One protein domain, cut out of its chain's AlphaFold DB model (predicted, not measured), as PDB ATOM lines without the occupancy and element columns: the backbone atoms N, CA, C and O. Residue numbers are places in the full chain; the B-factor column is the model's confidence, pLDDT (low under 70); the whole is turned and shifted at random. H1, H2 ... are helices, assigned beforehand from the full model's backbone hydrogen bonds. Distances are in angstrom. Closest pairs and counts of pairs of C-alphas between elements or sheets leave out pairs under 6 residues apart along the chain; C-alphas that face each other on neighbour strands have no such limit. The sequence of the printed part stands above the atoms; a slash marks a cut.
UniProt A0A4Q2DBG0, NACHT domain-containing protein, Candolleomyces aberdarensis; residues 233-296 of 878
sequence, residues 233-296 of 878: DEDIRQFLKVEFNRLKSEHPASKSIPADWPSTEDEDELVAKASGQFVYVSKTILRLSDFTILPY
ATOM      1  N   ASP A 233     349.327 152.107 253.551       83.12
ATOM      2  CA  ASP A 233     348.301 151.081 253.358       83.12
ATOM      3  C   ASP A 233     347.286 151.043 254.507       83.12
ATOM      4  O   ASP A 233     346.085 150.921 254.262       83.12
ATOM      5  N   GLU A 234     347.730 151.244 255.752       83.12
ATOM      6  CA  GLU A 234     346.820 151.318 256.903       83.12
ATOM      7  C   GLU A 234     345.958 152.590 256.862       83.12
ATOM      8  O   GLU A 234     344.750 152.530 257.098       83.12
ATOM      9  N   ASP A 235     346.536 153.732 256.467       83.06
ATOM     10  CA  ASP A 235     345.762 154.960 256.260       83.06
ATOM     11  C   ASP A 235     344.710 154.771 255.143       83.06
ATOM     12  O   ASP A 235     343.577 155.244 255.261       83.06
ATOM     13  N   ILE A 236     345.074 154.091 254.044       83.25
ATOM     14  CA  ILE A 236     344.166 153.795 252.923       83.25
ATOM     15  C   ILE A 236     343.036 152.880 253.388       83.25
ATOM     16  O   ILE A 236     341.873 153.132 253.069       83.25
ATOM     17  N   ARG A 237     343.354 151.849 254.173       85.88
ATOM     18  CA  ARG A 237     342.371 150.931 254.751       85.88
ATOM     19  C   ARG A 237     341.374 151.663 255.643       85.88
ATOM     20  O   ARG A 237     340.172 151.431 255.531       85.88
ATOM     21  N   GLN A 238     341.846 152.563 256.507       84.69
ATOM     22  CA  GLN A 238     340.954 153.371 257.341       84.69
ATOM     23  C   GLN A 238     340.050 154.281 256.509       84.69
ATOM     24  O   GLN A 238     338.845 154.337 256.762       84.69
ATOM     25  N   PHE A 239     340.603 154.948 255.493       83.81
ATOM     26  CA  PHE A 239     339.830 155.768 254.562       83.81
ATOM     27  C   PHE A 239     338.730 154.958 253.857       83.81
ATOM     28  O   PHE A 239     337.566 155.357 253.874       83.81
ATOM     29  N   LEU A 240     339.079 153.793 253.299       84.19
ATOM     30  CA  LEU A 240     338.132 152.904 252.625       84.19
ATOM     31  C   LEU A 240     336.997 152.476 253.561       84.19
ATOM     32  O   LEU A 240     335.833 152.598 253.189       84.19
ATOM     33  N   LYS A 241     337.307 152.055 254.794       85.06
ATOM     34  CA  LYS A 241     336.291 151.649 255.779       85.06
ATOM     35  C   LYS A 241     335.272 152.750 256.058       85.06
ATOM     36  O   LYS A 241     334.074 152.477 256.139       85.06
ATOM     37  N   VAL A 242     335.723 153.994 256.219       83.38
ATOM     38  CA  VAL A 242     334.812 155.114 256.493       83.38
ATOM     39  C   VAL A 242     333.963 155.440 255.267       83.38
ATOM     40  O   VAL A 242     332.741 155.546 255.390       83.38
ATOM     41  N   GLU A 243     334.567 155.521 254.084       82.88
ATOM     42  CA  GLU A 243     333.842 155.831 252.849       82.88
ATOM     43  C   GLU A 243     332.859 154.730 252.438       82.88
ATOM     44  O   GLU A 243     331.745 155.031 252.014       82.88
ATOM     45  N   PHE A 244     333.203 153.453 252.615       84.38
ATOM     46  CA  PHE A 244     332.271 152.353 252.363       84.38
ATOM     47  C   PHE A 244     331.090 152.363 253.331       84.38
ATOM     48  O   PHE A 244     329.952 152.142 252.910       84.38
ATOM     49  N   ASN A 245     331.317 152.677 254.609       83.00
ATOM     50  CA  ASN A 245     330.228 152.850 255.570       83.00
ATOM     51  C   ASN A 245     329.329 154.036 255.201       83.00
ATOM     52  O   ASN A 245     328.101 153.912 255.252       83.00
ATOM     53  N   ARG A 246     329.921 155.155 254.759       83.50
ATOM     54  CA  ARG A 246     329.173 156.305 254.238       83.50
ATOM     55  C   ARG A 246     328.314 155.893 253.044       83.50
ATOM     56  O   ARG A 246     327.100 156.098 253.083       83.50
ATOM     57  N   LEU A 247     328.902 155.224 252.047       78.31
ATOM     58  CA  LEU A 247     328.196 154.707 250.872       78.31
ATOM     59  C   LEU A 247     327.029 153.794 251.260       78.31
ATOM     60  O   LEU A 247     325.919 154.010 250.786       78.31
ATOM     61  N   LYS A 248     327.219 152.832 252.171       77.81
ATOM     62  CA  LYS A 248     326.119 151.978 252.662       77.81
ATOM     63  C   LYS A 248     324.964 152.783 253.247       77.81
ATOM     64  O   LYS A 248     323.806 152.444 253.015       77.81
ATOM     65  N   SER A 249     325.281 153.811 254.030       79.06
ATOM     66  CA  SER A 249     324.278 154.600 254.747       79.06
ATOM     67  C   SER A 249     323.522 155.584 253.848       79.06
ATOM     68  O   SER A 249     322.318 155.760 254.021       79.06
ATOM     69  N   GLU A 250     324.203 156.188 252.871       76.75
ATOM     70  CA  GLU A 250     323.665 157.264 252.029       76.75
ATOM     71  C   GLU A 250     323.093 156.762 250.692       76.75
ATOM     72  O   GLU A 250     322.369 157.497 250.017       76.75
ATOM     73  N   HIS A 251     323.387 155.521 250.282       70.19
ATOM     74  CA  HIS A 251     322.955 155.008 248.983       70.19
ATOM     75  C   HIS A 251     321.424 154.788 248.924       70.19
ATOM     76  O   HIS A 251     320.864 154.122 249.801       70.19
ATOM     77  N   PRO A 252     320.724 155.235 247.858       69.75
ATOM     78  CA  PRO A 252     319.269 155.076 247.709       69.75
ATOM     79  C   PRO A 252     318.786 153.619 247.771       69.75
ATOM     80  O   PRO A 252     317.670 153.342 248.204       69.75
ATOM     81  N   ALA A 253     319.643 152.680 247.358       68.50
ATOM     82  CA  ALA A 253     319.402 151.239 247.419       68.50
ATOM     83  C   ALA A 253     320.100 150.552 248.610       68.50
ATOM     84  O   ALA A 253     320.439 149.378 248.509       68.50
ATOM     85  N   SER A 254     320.342 151.254 249.723       69.25
ATOM     86  CA  SER A 254     321.021 150.717 250.920       69.25
ATOM     87  C   SER A 254     320.456 149.378 251.411       69.25
ATOM     88  O   SER A 254     321.205 148.514 251.849       69.25
ATOM     89  N   LYS A 255     319.143 149.159 251.254       69.69
ATOM     90  CA  LYS A 255     318.457 147.894 251.584       69.69
ATOM     91  C   LYS A 255     318.829 146.708 250.686       69.69
ATOM     92  O   LYS A 255     318.572 145.571 251.064       69.69
ATOM     93  N   SER A 256     319.380 146.971 249.504       68.00
ATOM     94  CA  SER A 256     319.772 145.972 248.503       68.00
ATOM     95  C   SER A 256     321.279 145.706 248.490       68.00
ATOM     96  O   SER A 256     321.738 144.865 247.722       68.00
ATOM     97  N   ILE A 257     322.057 146.434 249.298       70.00
ATOM     98  CA  ILE A 257     323.497 146.216 249.451       70.00
ATOM     99  C   ILE A 257     323.696 145.083 250.472       70.00
ATOM    100  O   ILE A 257     323.150 145.176 251.576       70.00
ATOM    101  N   PRO A 258     324.448 144.018 250.138       76.06
ATOM    102  CA  PRO A 258     324.739 142.940 251.078       76.06
ATOM    103  C   PRO A 258     325.424 143.452 252.354       76.06
ATOM    104  O   PRO A 258     326.222 144.389 252.312       76.06
ATOM    105  N   ALA A 259     325.120 142.845 253.504       71.69
ATOM    106  CA  ALA A 259     325.683 143.270 254.790       71.69
ATOM    107  C   ALA A 259     327.213 143.086 254.851       71.69
ATOM    108  O   ALA A 259     327.914 143.887 255.477       71.69
ATOM    109  N   ASP A 260     327.698 142.054 254.165       74.06
ATOM    110  CA  ASP A 260     329.085 141.624 254.001       74.06
ATOM    111  C   ASP A 260     329.834 142.348 252.874       74.06
ATOM    112  O   ASP A 260     331.024 142.118 252.709       74.06
ATOM    113  N   TRP A 261     329.177 143.232 252.114       72.75
ATOM    114  CA  TRP A 261     329.834 144.053 251.093       72.75
ATOM    115  C   TRP A 261     330.421 145.324 251.712       72.75
ATOM    116  O   TRP A 261     329.718 145.927 252.504       72.75
ATOM    117  N   PRO A 262     331.605 145.825 251.333       75.38
ATOM    118  CA  PRO A 262     332.649 145.054 250.677       75.38
ATOM    119  C   PRO A 262     333.178 143.989 251.641       75.38
ATOM    120  O   PRO A 262     333.179 144.190 252.861       75.38
ATOM    121  N   SER A 263     333.617 142.864 251.089       79.94
ATOM    122  CA  SER A 263     334.264 141.834 251.893       79.94
ATOM    123  C   SER A 263     335.643 142.318 252.358       79.94
ATOM    124  O   SER A 263     336.223 143.248 251.792       79.94
ATOM    125  N   THR A 264     336.210 141.673 253.380       81.50
ATOM    126  CA  THR A 264     337.590 141.965 253.807       81.50
ATOM    127  C   THR A 264     338.605 141.697 252.694       81.50
ATOM    128  O   THR A 264     339.596 142.413 252.598       81.50
ATOM    129  N   GLU A 265     338.334 140.716 251.829       78.62
ATOM    130  CA  GLU A 265     339.167 140.394 250.666       78.62
ATOM    131  C   GLU A 265     339.124 141.515 249.614       78.62
ATOM    132  O   GLU A 265     340.171 141.891 249.091       78.62
ATOM    133  N   ASP A 266     337.954 142.122 249.374       78.19
ATOM    134  CA  ASP A 266     337.821 143.281 248.478       78.19
ATOM    135  C   ASP A 266     338.583 144.504 249.017       78.19
ATOM    136  O   ASP A 266     339.230 145.231 248.258       78.19
ATOM    137  N   GLU A 267     338.517 144.747 250.333       81.38
ATOM    138  CA  GLU A 267     339.283 145.816 250.984       81.38
ATOM    139  C   GLU A 267     340.795 145.582 250.844       81.38
ATOM    140  O   GLU A 267     341.522 146.499 250.460       81.38
ATOM    141  N   ASP A 268     341.265 144.362 251.122       81.94
ATOM    142  CA  ASP A 268     342.675 143.974 251.006       81.94
ATOM    143  C   ASP A 268     343.187 144.099 249.568       81.94
ATOM    144  O   ASP A 268     344.273 144.640 249.333       81.94
ATOM    145  N   GLU A 269     342.394 143.661 248.589       81.62
ATOM    146  CA  GLU A 269     342.747 143.762 247.177       81.62
ATOM    147  C   GLU A 269     342.822 145.226 246.719       81.62
ATOM    148  O   GLU A 269     343.740 145.603 245.982       81.62
ATOM    149  N   LEU A 270     341.896 146.079 247.170       79.50
ATOM    150  CA  LEU A 270     341.911 147.509 246.857       79.50
ATOM    151  C   LEU A 270     343.101 148.231 247.486       79.50
ATOM    152  O   LEU A 270     343.704 149.071 246.817       79.50
ATOM    153  N   VAL A 271     343.458 147.906 248.733       83.44
ATOM    154  CA  VAL A 271     344.655 148.445 249.401       83.44
ATOM    155  C   VAL A 271     345.911 148.036 248.630       83.44
ATOM    156  O   VAL A 271     346.703 148.899 248.251       83.44
ATOM    157  N   ALA A 272     346.049 146.750 248.291       77.75
ATOM    158  CA  ALA A 272     347.185 146.249 247.519       77.75
ATOM    159  C   ALA A 272     347.291 146.925 246.136       77.75
ATOM    160  O   ALA A 272     348.363 147.389 245.733       77.75
ATOM    161  N   LYS A 273     346.164 147.061 245.423       77.81
ATOM    162  CA  LYS A 273     346.093 147.746 244.119       77.81
ATOM    163  C   LYS A 273     346.377 149.242 244.205       77.81
ATOM    164  O   LYS A 273     346.879 149.812 243.238       77.81
ATOM    165  N   ALA A 274     346.069 149.880 245.332       75.19
ATOM    166  CA  ALA A 274     346.357 151.292 245.535       75.19
ATOM    167  C   ALA A 274     347.863 151.568 245.592       75.19
ATOM    168  O   ALA A 274     348.278 152.662 245.213       75.19
ATOM    169  N   SER A 275     348.674 150.597 246.042       79.44
ATOM    170  CA  SER A 275     350.139 150.716 246.127       79.44
ATOM    171  C   SER A 275     350.572 152.041 246.782       79.44
ATOM    172  O   SER A 275     351.376 152.796 246.231       79.44
ATOM    173  N   GLY A 276     349.947 152.382 247.914       72.88
ATOM    174  CA  GLY A 276     350.177 153.631 248.647       72.88
ATOM    175  C   GLY A 276     349.608 154.920 248.022       72.88
ATOM    176  O   GLY A 276     349.797 156.002 248.586       72.88
ATOM    177  N   GLN A 277     348.900 154.863 246.886       72.88
ATOM    178  CA  GLN A 277     348.366 156.041 246.185       72.88
ATOM    179  C   GLN A 277     346.890 156.310 246.520       72.88
ATOM    180  O   GLN A 277     345.973 155.686 245.986       72.88
ATOM    181  N   PHE A 278     346.638 157.348 247.321       72.38
ATOM    182  CA  PHE A 278     345.283 157.762 247.721       72.38
ATOM    183  C   PHE A 278     344.379 158.167 246.551       72.38
ATOM    184  O   PHE A 278     343.158 158.019 246.622       72.38
ATOM    185  N   VAL A 279     344.963 158.672 245.460       69.69
ATOM    186  CA  VAL A 279     344.207 159.058 244.258       69.69
ATOM    187  C   VAL A 279     343.478 157.862 243.646       69.69
ATOM    188  O   VAL A 279     342.367 158.037 243.144       69.69
ATOM    189  N   TYR A 280     344.061 156.661 243.716       73.38
ATOM    190  CA  TYR A 280     343.441 155.442 243.206       73.38
ATOM    191  C   TYR A 280     342.134 155.145 243.949       73.38
ATOM    192  O   TYR A 280     341.061 155.153 243.348       73.38
ATOM    193  N   VAL A 281     342.209 154.990 245.275       75.31
ATOM    194  CA  VAL A 281     341.041 154.663 246.108       75.31
ATOM    195  C   VAL A 281     339.998 155.774 246.130       75.31
ATOM    196  O   VAL A 281     338.806 155.486 246.070       75.31
ATOM    197  N   SER A 282     340.416 157.042 246.116       71.50
ATOM    198  CA  SER A 282     339.488 158.180 246.076       71.50
ATOM    199  C   SER A 282     338.653 158.180 244.792       71.50
ATOM    200  O   SER A 282     337.449 158.421 244.835       71.50
ATOM    201  N   LYS A 283     339.267 157.865 243.640       69.31
ATOM    202  CA  LYS A 283     338.542 157.730 242.367       69.31
ATOM    203  C   LYS A 283     337.602 156.526 242.367       69.31
ATOM    204  O   LYS A 283     336.491 156.645 241.854       69.31
ATOM    205  N   THR A 284     338.019 155.402 242.949       71.31
ATOM    206  CA  THR A 284     337.167 154.212 243.090       71.31
ATOM    207  C   THR A 284     335.917 154.525 243.913       71.31
ATOM    208  O   THR A 284     334.807 154.274 243.451       71.31
ATOM    209  N   ILE A 285     336.072 155.163 245.078       73.75
ATOM    210  CA  ILE A 285     334.949 155.590 245.928       73.75
ATOM    211  C   ILE A 285     334.050 156.604 245.214       73.75
ATOM    212  O   ILE A 285     332.826 156.471 245.253       73.75
ATOM    213  N   LEU A 286     334.626 157.593 244.522       68.31
ATOM    214  CA  LEU A 286     333.846 158.568 243.756       68.31
ATOM    215  C   LEU A 286     332.985 157.876 242.690       68.31
ATOM    216  O   LEU A 286     331.828 158.240 242.506       68.31
ATOM    217  N   ARG A 287     333.521 156.846 242.023       66.62
ATOM    218  CA  ARG A 287     332.771 156.070 241.029       66.62
ATOM    219  C   ARG A 287     331.654 155.242 241.659       66.62
ATOM    220  O   ARG A 287     330.579 155.160 241.080       66.62
ATOM    221  N   LEU A 288     331.891 154.671 242.839       67.12
ATOM    222  CA  LEU A 288     330.880 153.945 243.617       67.12
ATOM    223  C   LEU A 288     329.812 154.866 244.229       67.12
ATOM    224  O   LEU A 288     328.753 154.392 244.627       67.12
ATOM    225  N   SER A 289     330.084 156.173 244.298       63.28
ATOM    226  CA  SER A 289     329.133 157.199 244.743       63.28
ATOM    227  C   SER A 289     328.151 157.630 243.639       63.28
ATOM    228  O   SER A 289     327.221 158.384 243.918       63.28
ATOM    229  N   ASP A 290     328.345 157.191 242.390       60.69
ATOM    230  CA  ASP A 290     327.437 157.460 241.270       60.69
ATOM    231  C   ASP A 290     326.201 156.548 241.370       60.69
ATOM    232  O   ASP A 290     326.256 155.356 241.060       60.69
ATOM    233  N   PHE A 291     325.073 157.113 241.811       55.22
ATOM    234  CA  PHE A 291     323.824 156.400 242.132       55.22
ATOM    235  C   PHE A 291     323.150 155.685 240.947       55.22
ATOM    236  O   PHE A 291     322.085 155.085 241.110       55.22
ATOM    237  N   THR A 292     323.728 155.766 239.748       46.03
ATOM    238  CA  THR A 292     323.245 155.083 238.542       46.03
ATOM    239  C   THR A 292     323.747 153.640 238.414       46.03
ATOM    240  O   THR A 292     323.221 152.892 237.589       46.03
ATOM    241  N   ILE A 293     324.720 153.218 239.234       53.12
ATOM    242  CA  ILE A 293     325.330 151.879 239.197       53.12
ATOM    243  C   ILE A 293     325.244 151.241 240.590       53.12
ATOM    244  O   ILE A 293     325.602 151.862 241.586       53.12
ATOM    245  N   LEU A 294     324.789 149.985 240.683       51.31
ATOM    246  CA  LEU A 294     324.746 149.276 241.967       51.31
ATOM    247  C   LEU A 294     326.178 148.890 242.403       51.31
ATOM    248  O   LEU A 294     326.870 148.221 241.631       51.31
ATOM    249  N   PRO A 295     326.633 149.240 243.625       41.97
ATOM    250  CA  PRO A 295     328.039 149.099 244.035       41.97
ATOM    251  C   PRO A 295     328.622 147.676 243.926       41.97
ATOM    252  O   PRO A 295     329.804 147.503 243.628       41.97
ATOM    253  N   TYR A 296     327.787 146.642 244.087       52.47
ATOM    254  CA  TYR A 296     328.187 145.234 243.974       52.47
ATOM    255  C   TYR A 296     328.422 144.759 242.525       52.47
ATOM    256  O   TYR A 296     329.001 143.699 242.316       52.47
TER     257      TYR A 296
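This is residues 233 to 296 of the 878 residues of the protein "NACHT domain-containing protein" of Candolleomyces aberdarensis (UniProt A0A4Q2DBG0). Two helices, H1 and H3, run side by side the same way, and a third, H2, packs slantwise on the end of this pair where H1 and H3 begin. The longest helix, H1, makes most of the length, and the chain folds back from its far end through a long loop, residues 251 to 263, before it enters H2. The printed part has 64 residues with three named helices, in the order H1, H2, H3, and no named strand; its class is all helix. The whole is compact, with a radius of gyration of the C-alphas of 11.4 A, and elongated, with spans of 32 by 20 by 15 A.

H1 is residues 233 to 250, 18 residues, and measures 25.4 A from first to last C-alpha. It begins at C-alpha 233 (348.301, 151.081, 253.358) and ends at C-alpha 250 (323.665, 157.264, 252.029). H3 is residues 278 to 288, 15.5 A long, and ends at C-alpha 288 (330.880, 153.945, 243.617). H2 is residues 264 to 274, 15.2 A long.

H1 and H3 touch, and the closest C-alphas, those of Ile 236 and Phe 278, are 6.6 A apart. Their lines stand at a shallow tilt of 17 degrees, and they run the same way. H1 touches H2 with residues 233 to 240 alone; the closest C-alphas, those of Asp 233 and Val 271, are 6.0 A apart. H1 and H2 stand at a steep tilt of 58 degrees, opposite ways. H2 and H3 touch, with the C-alphas of Ala 274 and Tyr 280 closest at 5.6 A. They run opposite ways at a steep tilt of 51 degrees. The helix packing is mostly crossed, with lines at larger tilts, but only just: 1 of the 3 touching pairs is at a shallow tilt. In H1, H2 and H3 every O i to N i+4 pair is within hydrogen-bond range.

The two C-alphas farthest apart, those of Lys 255 and Gly 276, are 32.4 A apart, and the first and last printed C-alphas, those of Asp 233 and Tyr 296, are 23.0 A apart. The printed part has no cut. The link from H1 to H2 is long, with 13 residues between them, and its C-alphas lie 7 to 17 A from the mean of all C-alphas. The link from H2 to H3 is tight, with 3 residues. The mean pLDDT of the printed part is 73.8, and 18 residues are under 70: residues 252 to 256, residue 279, residue 283 and residues 286 to 296.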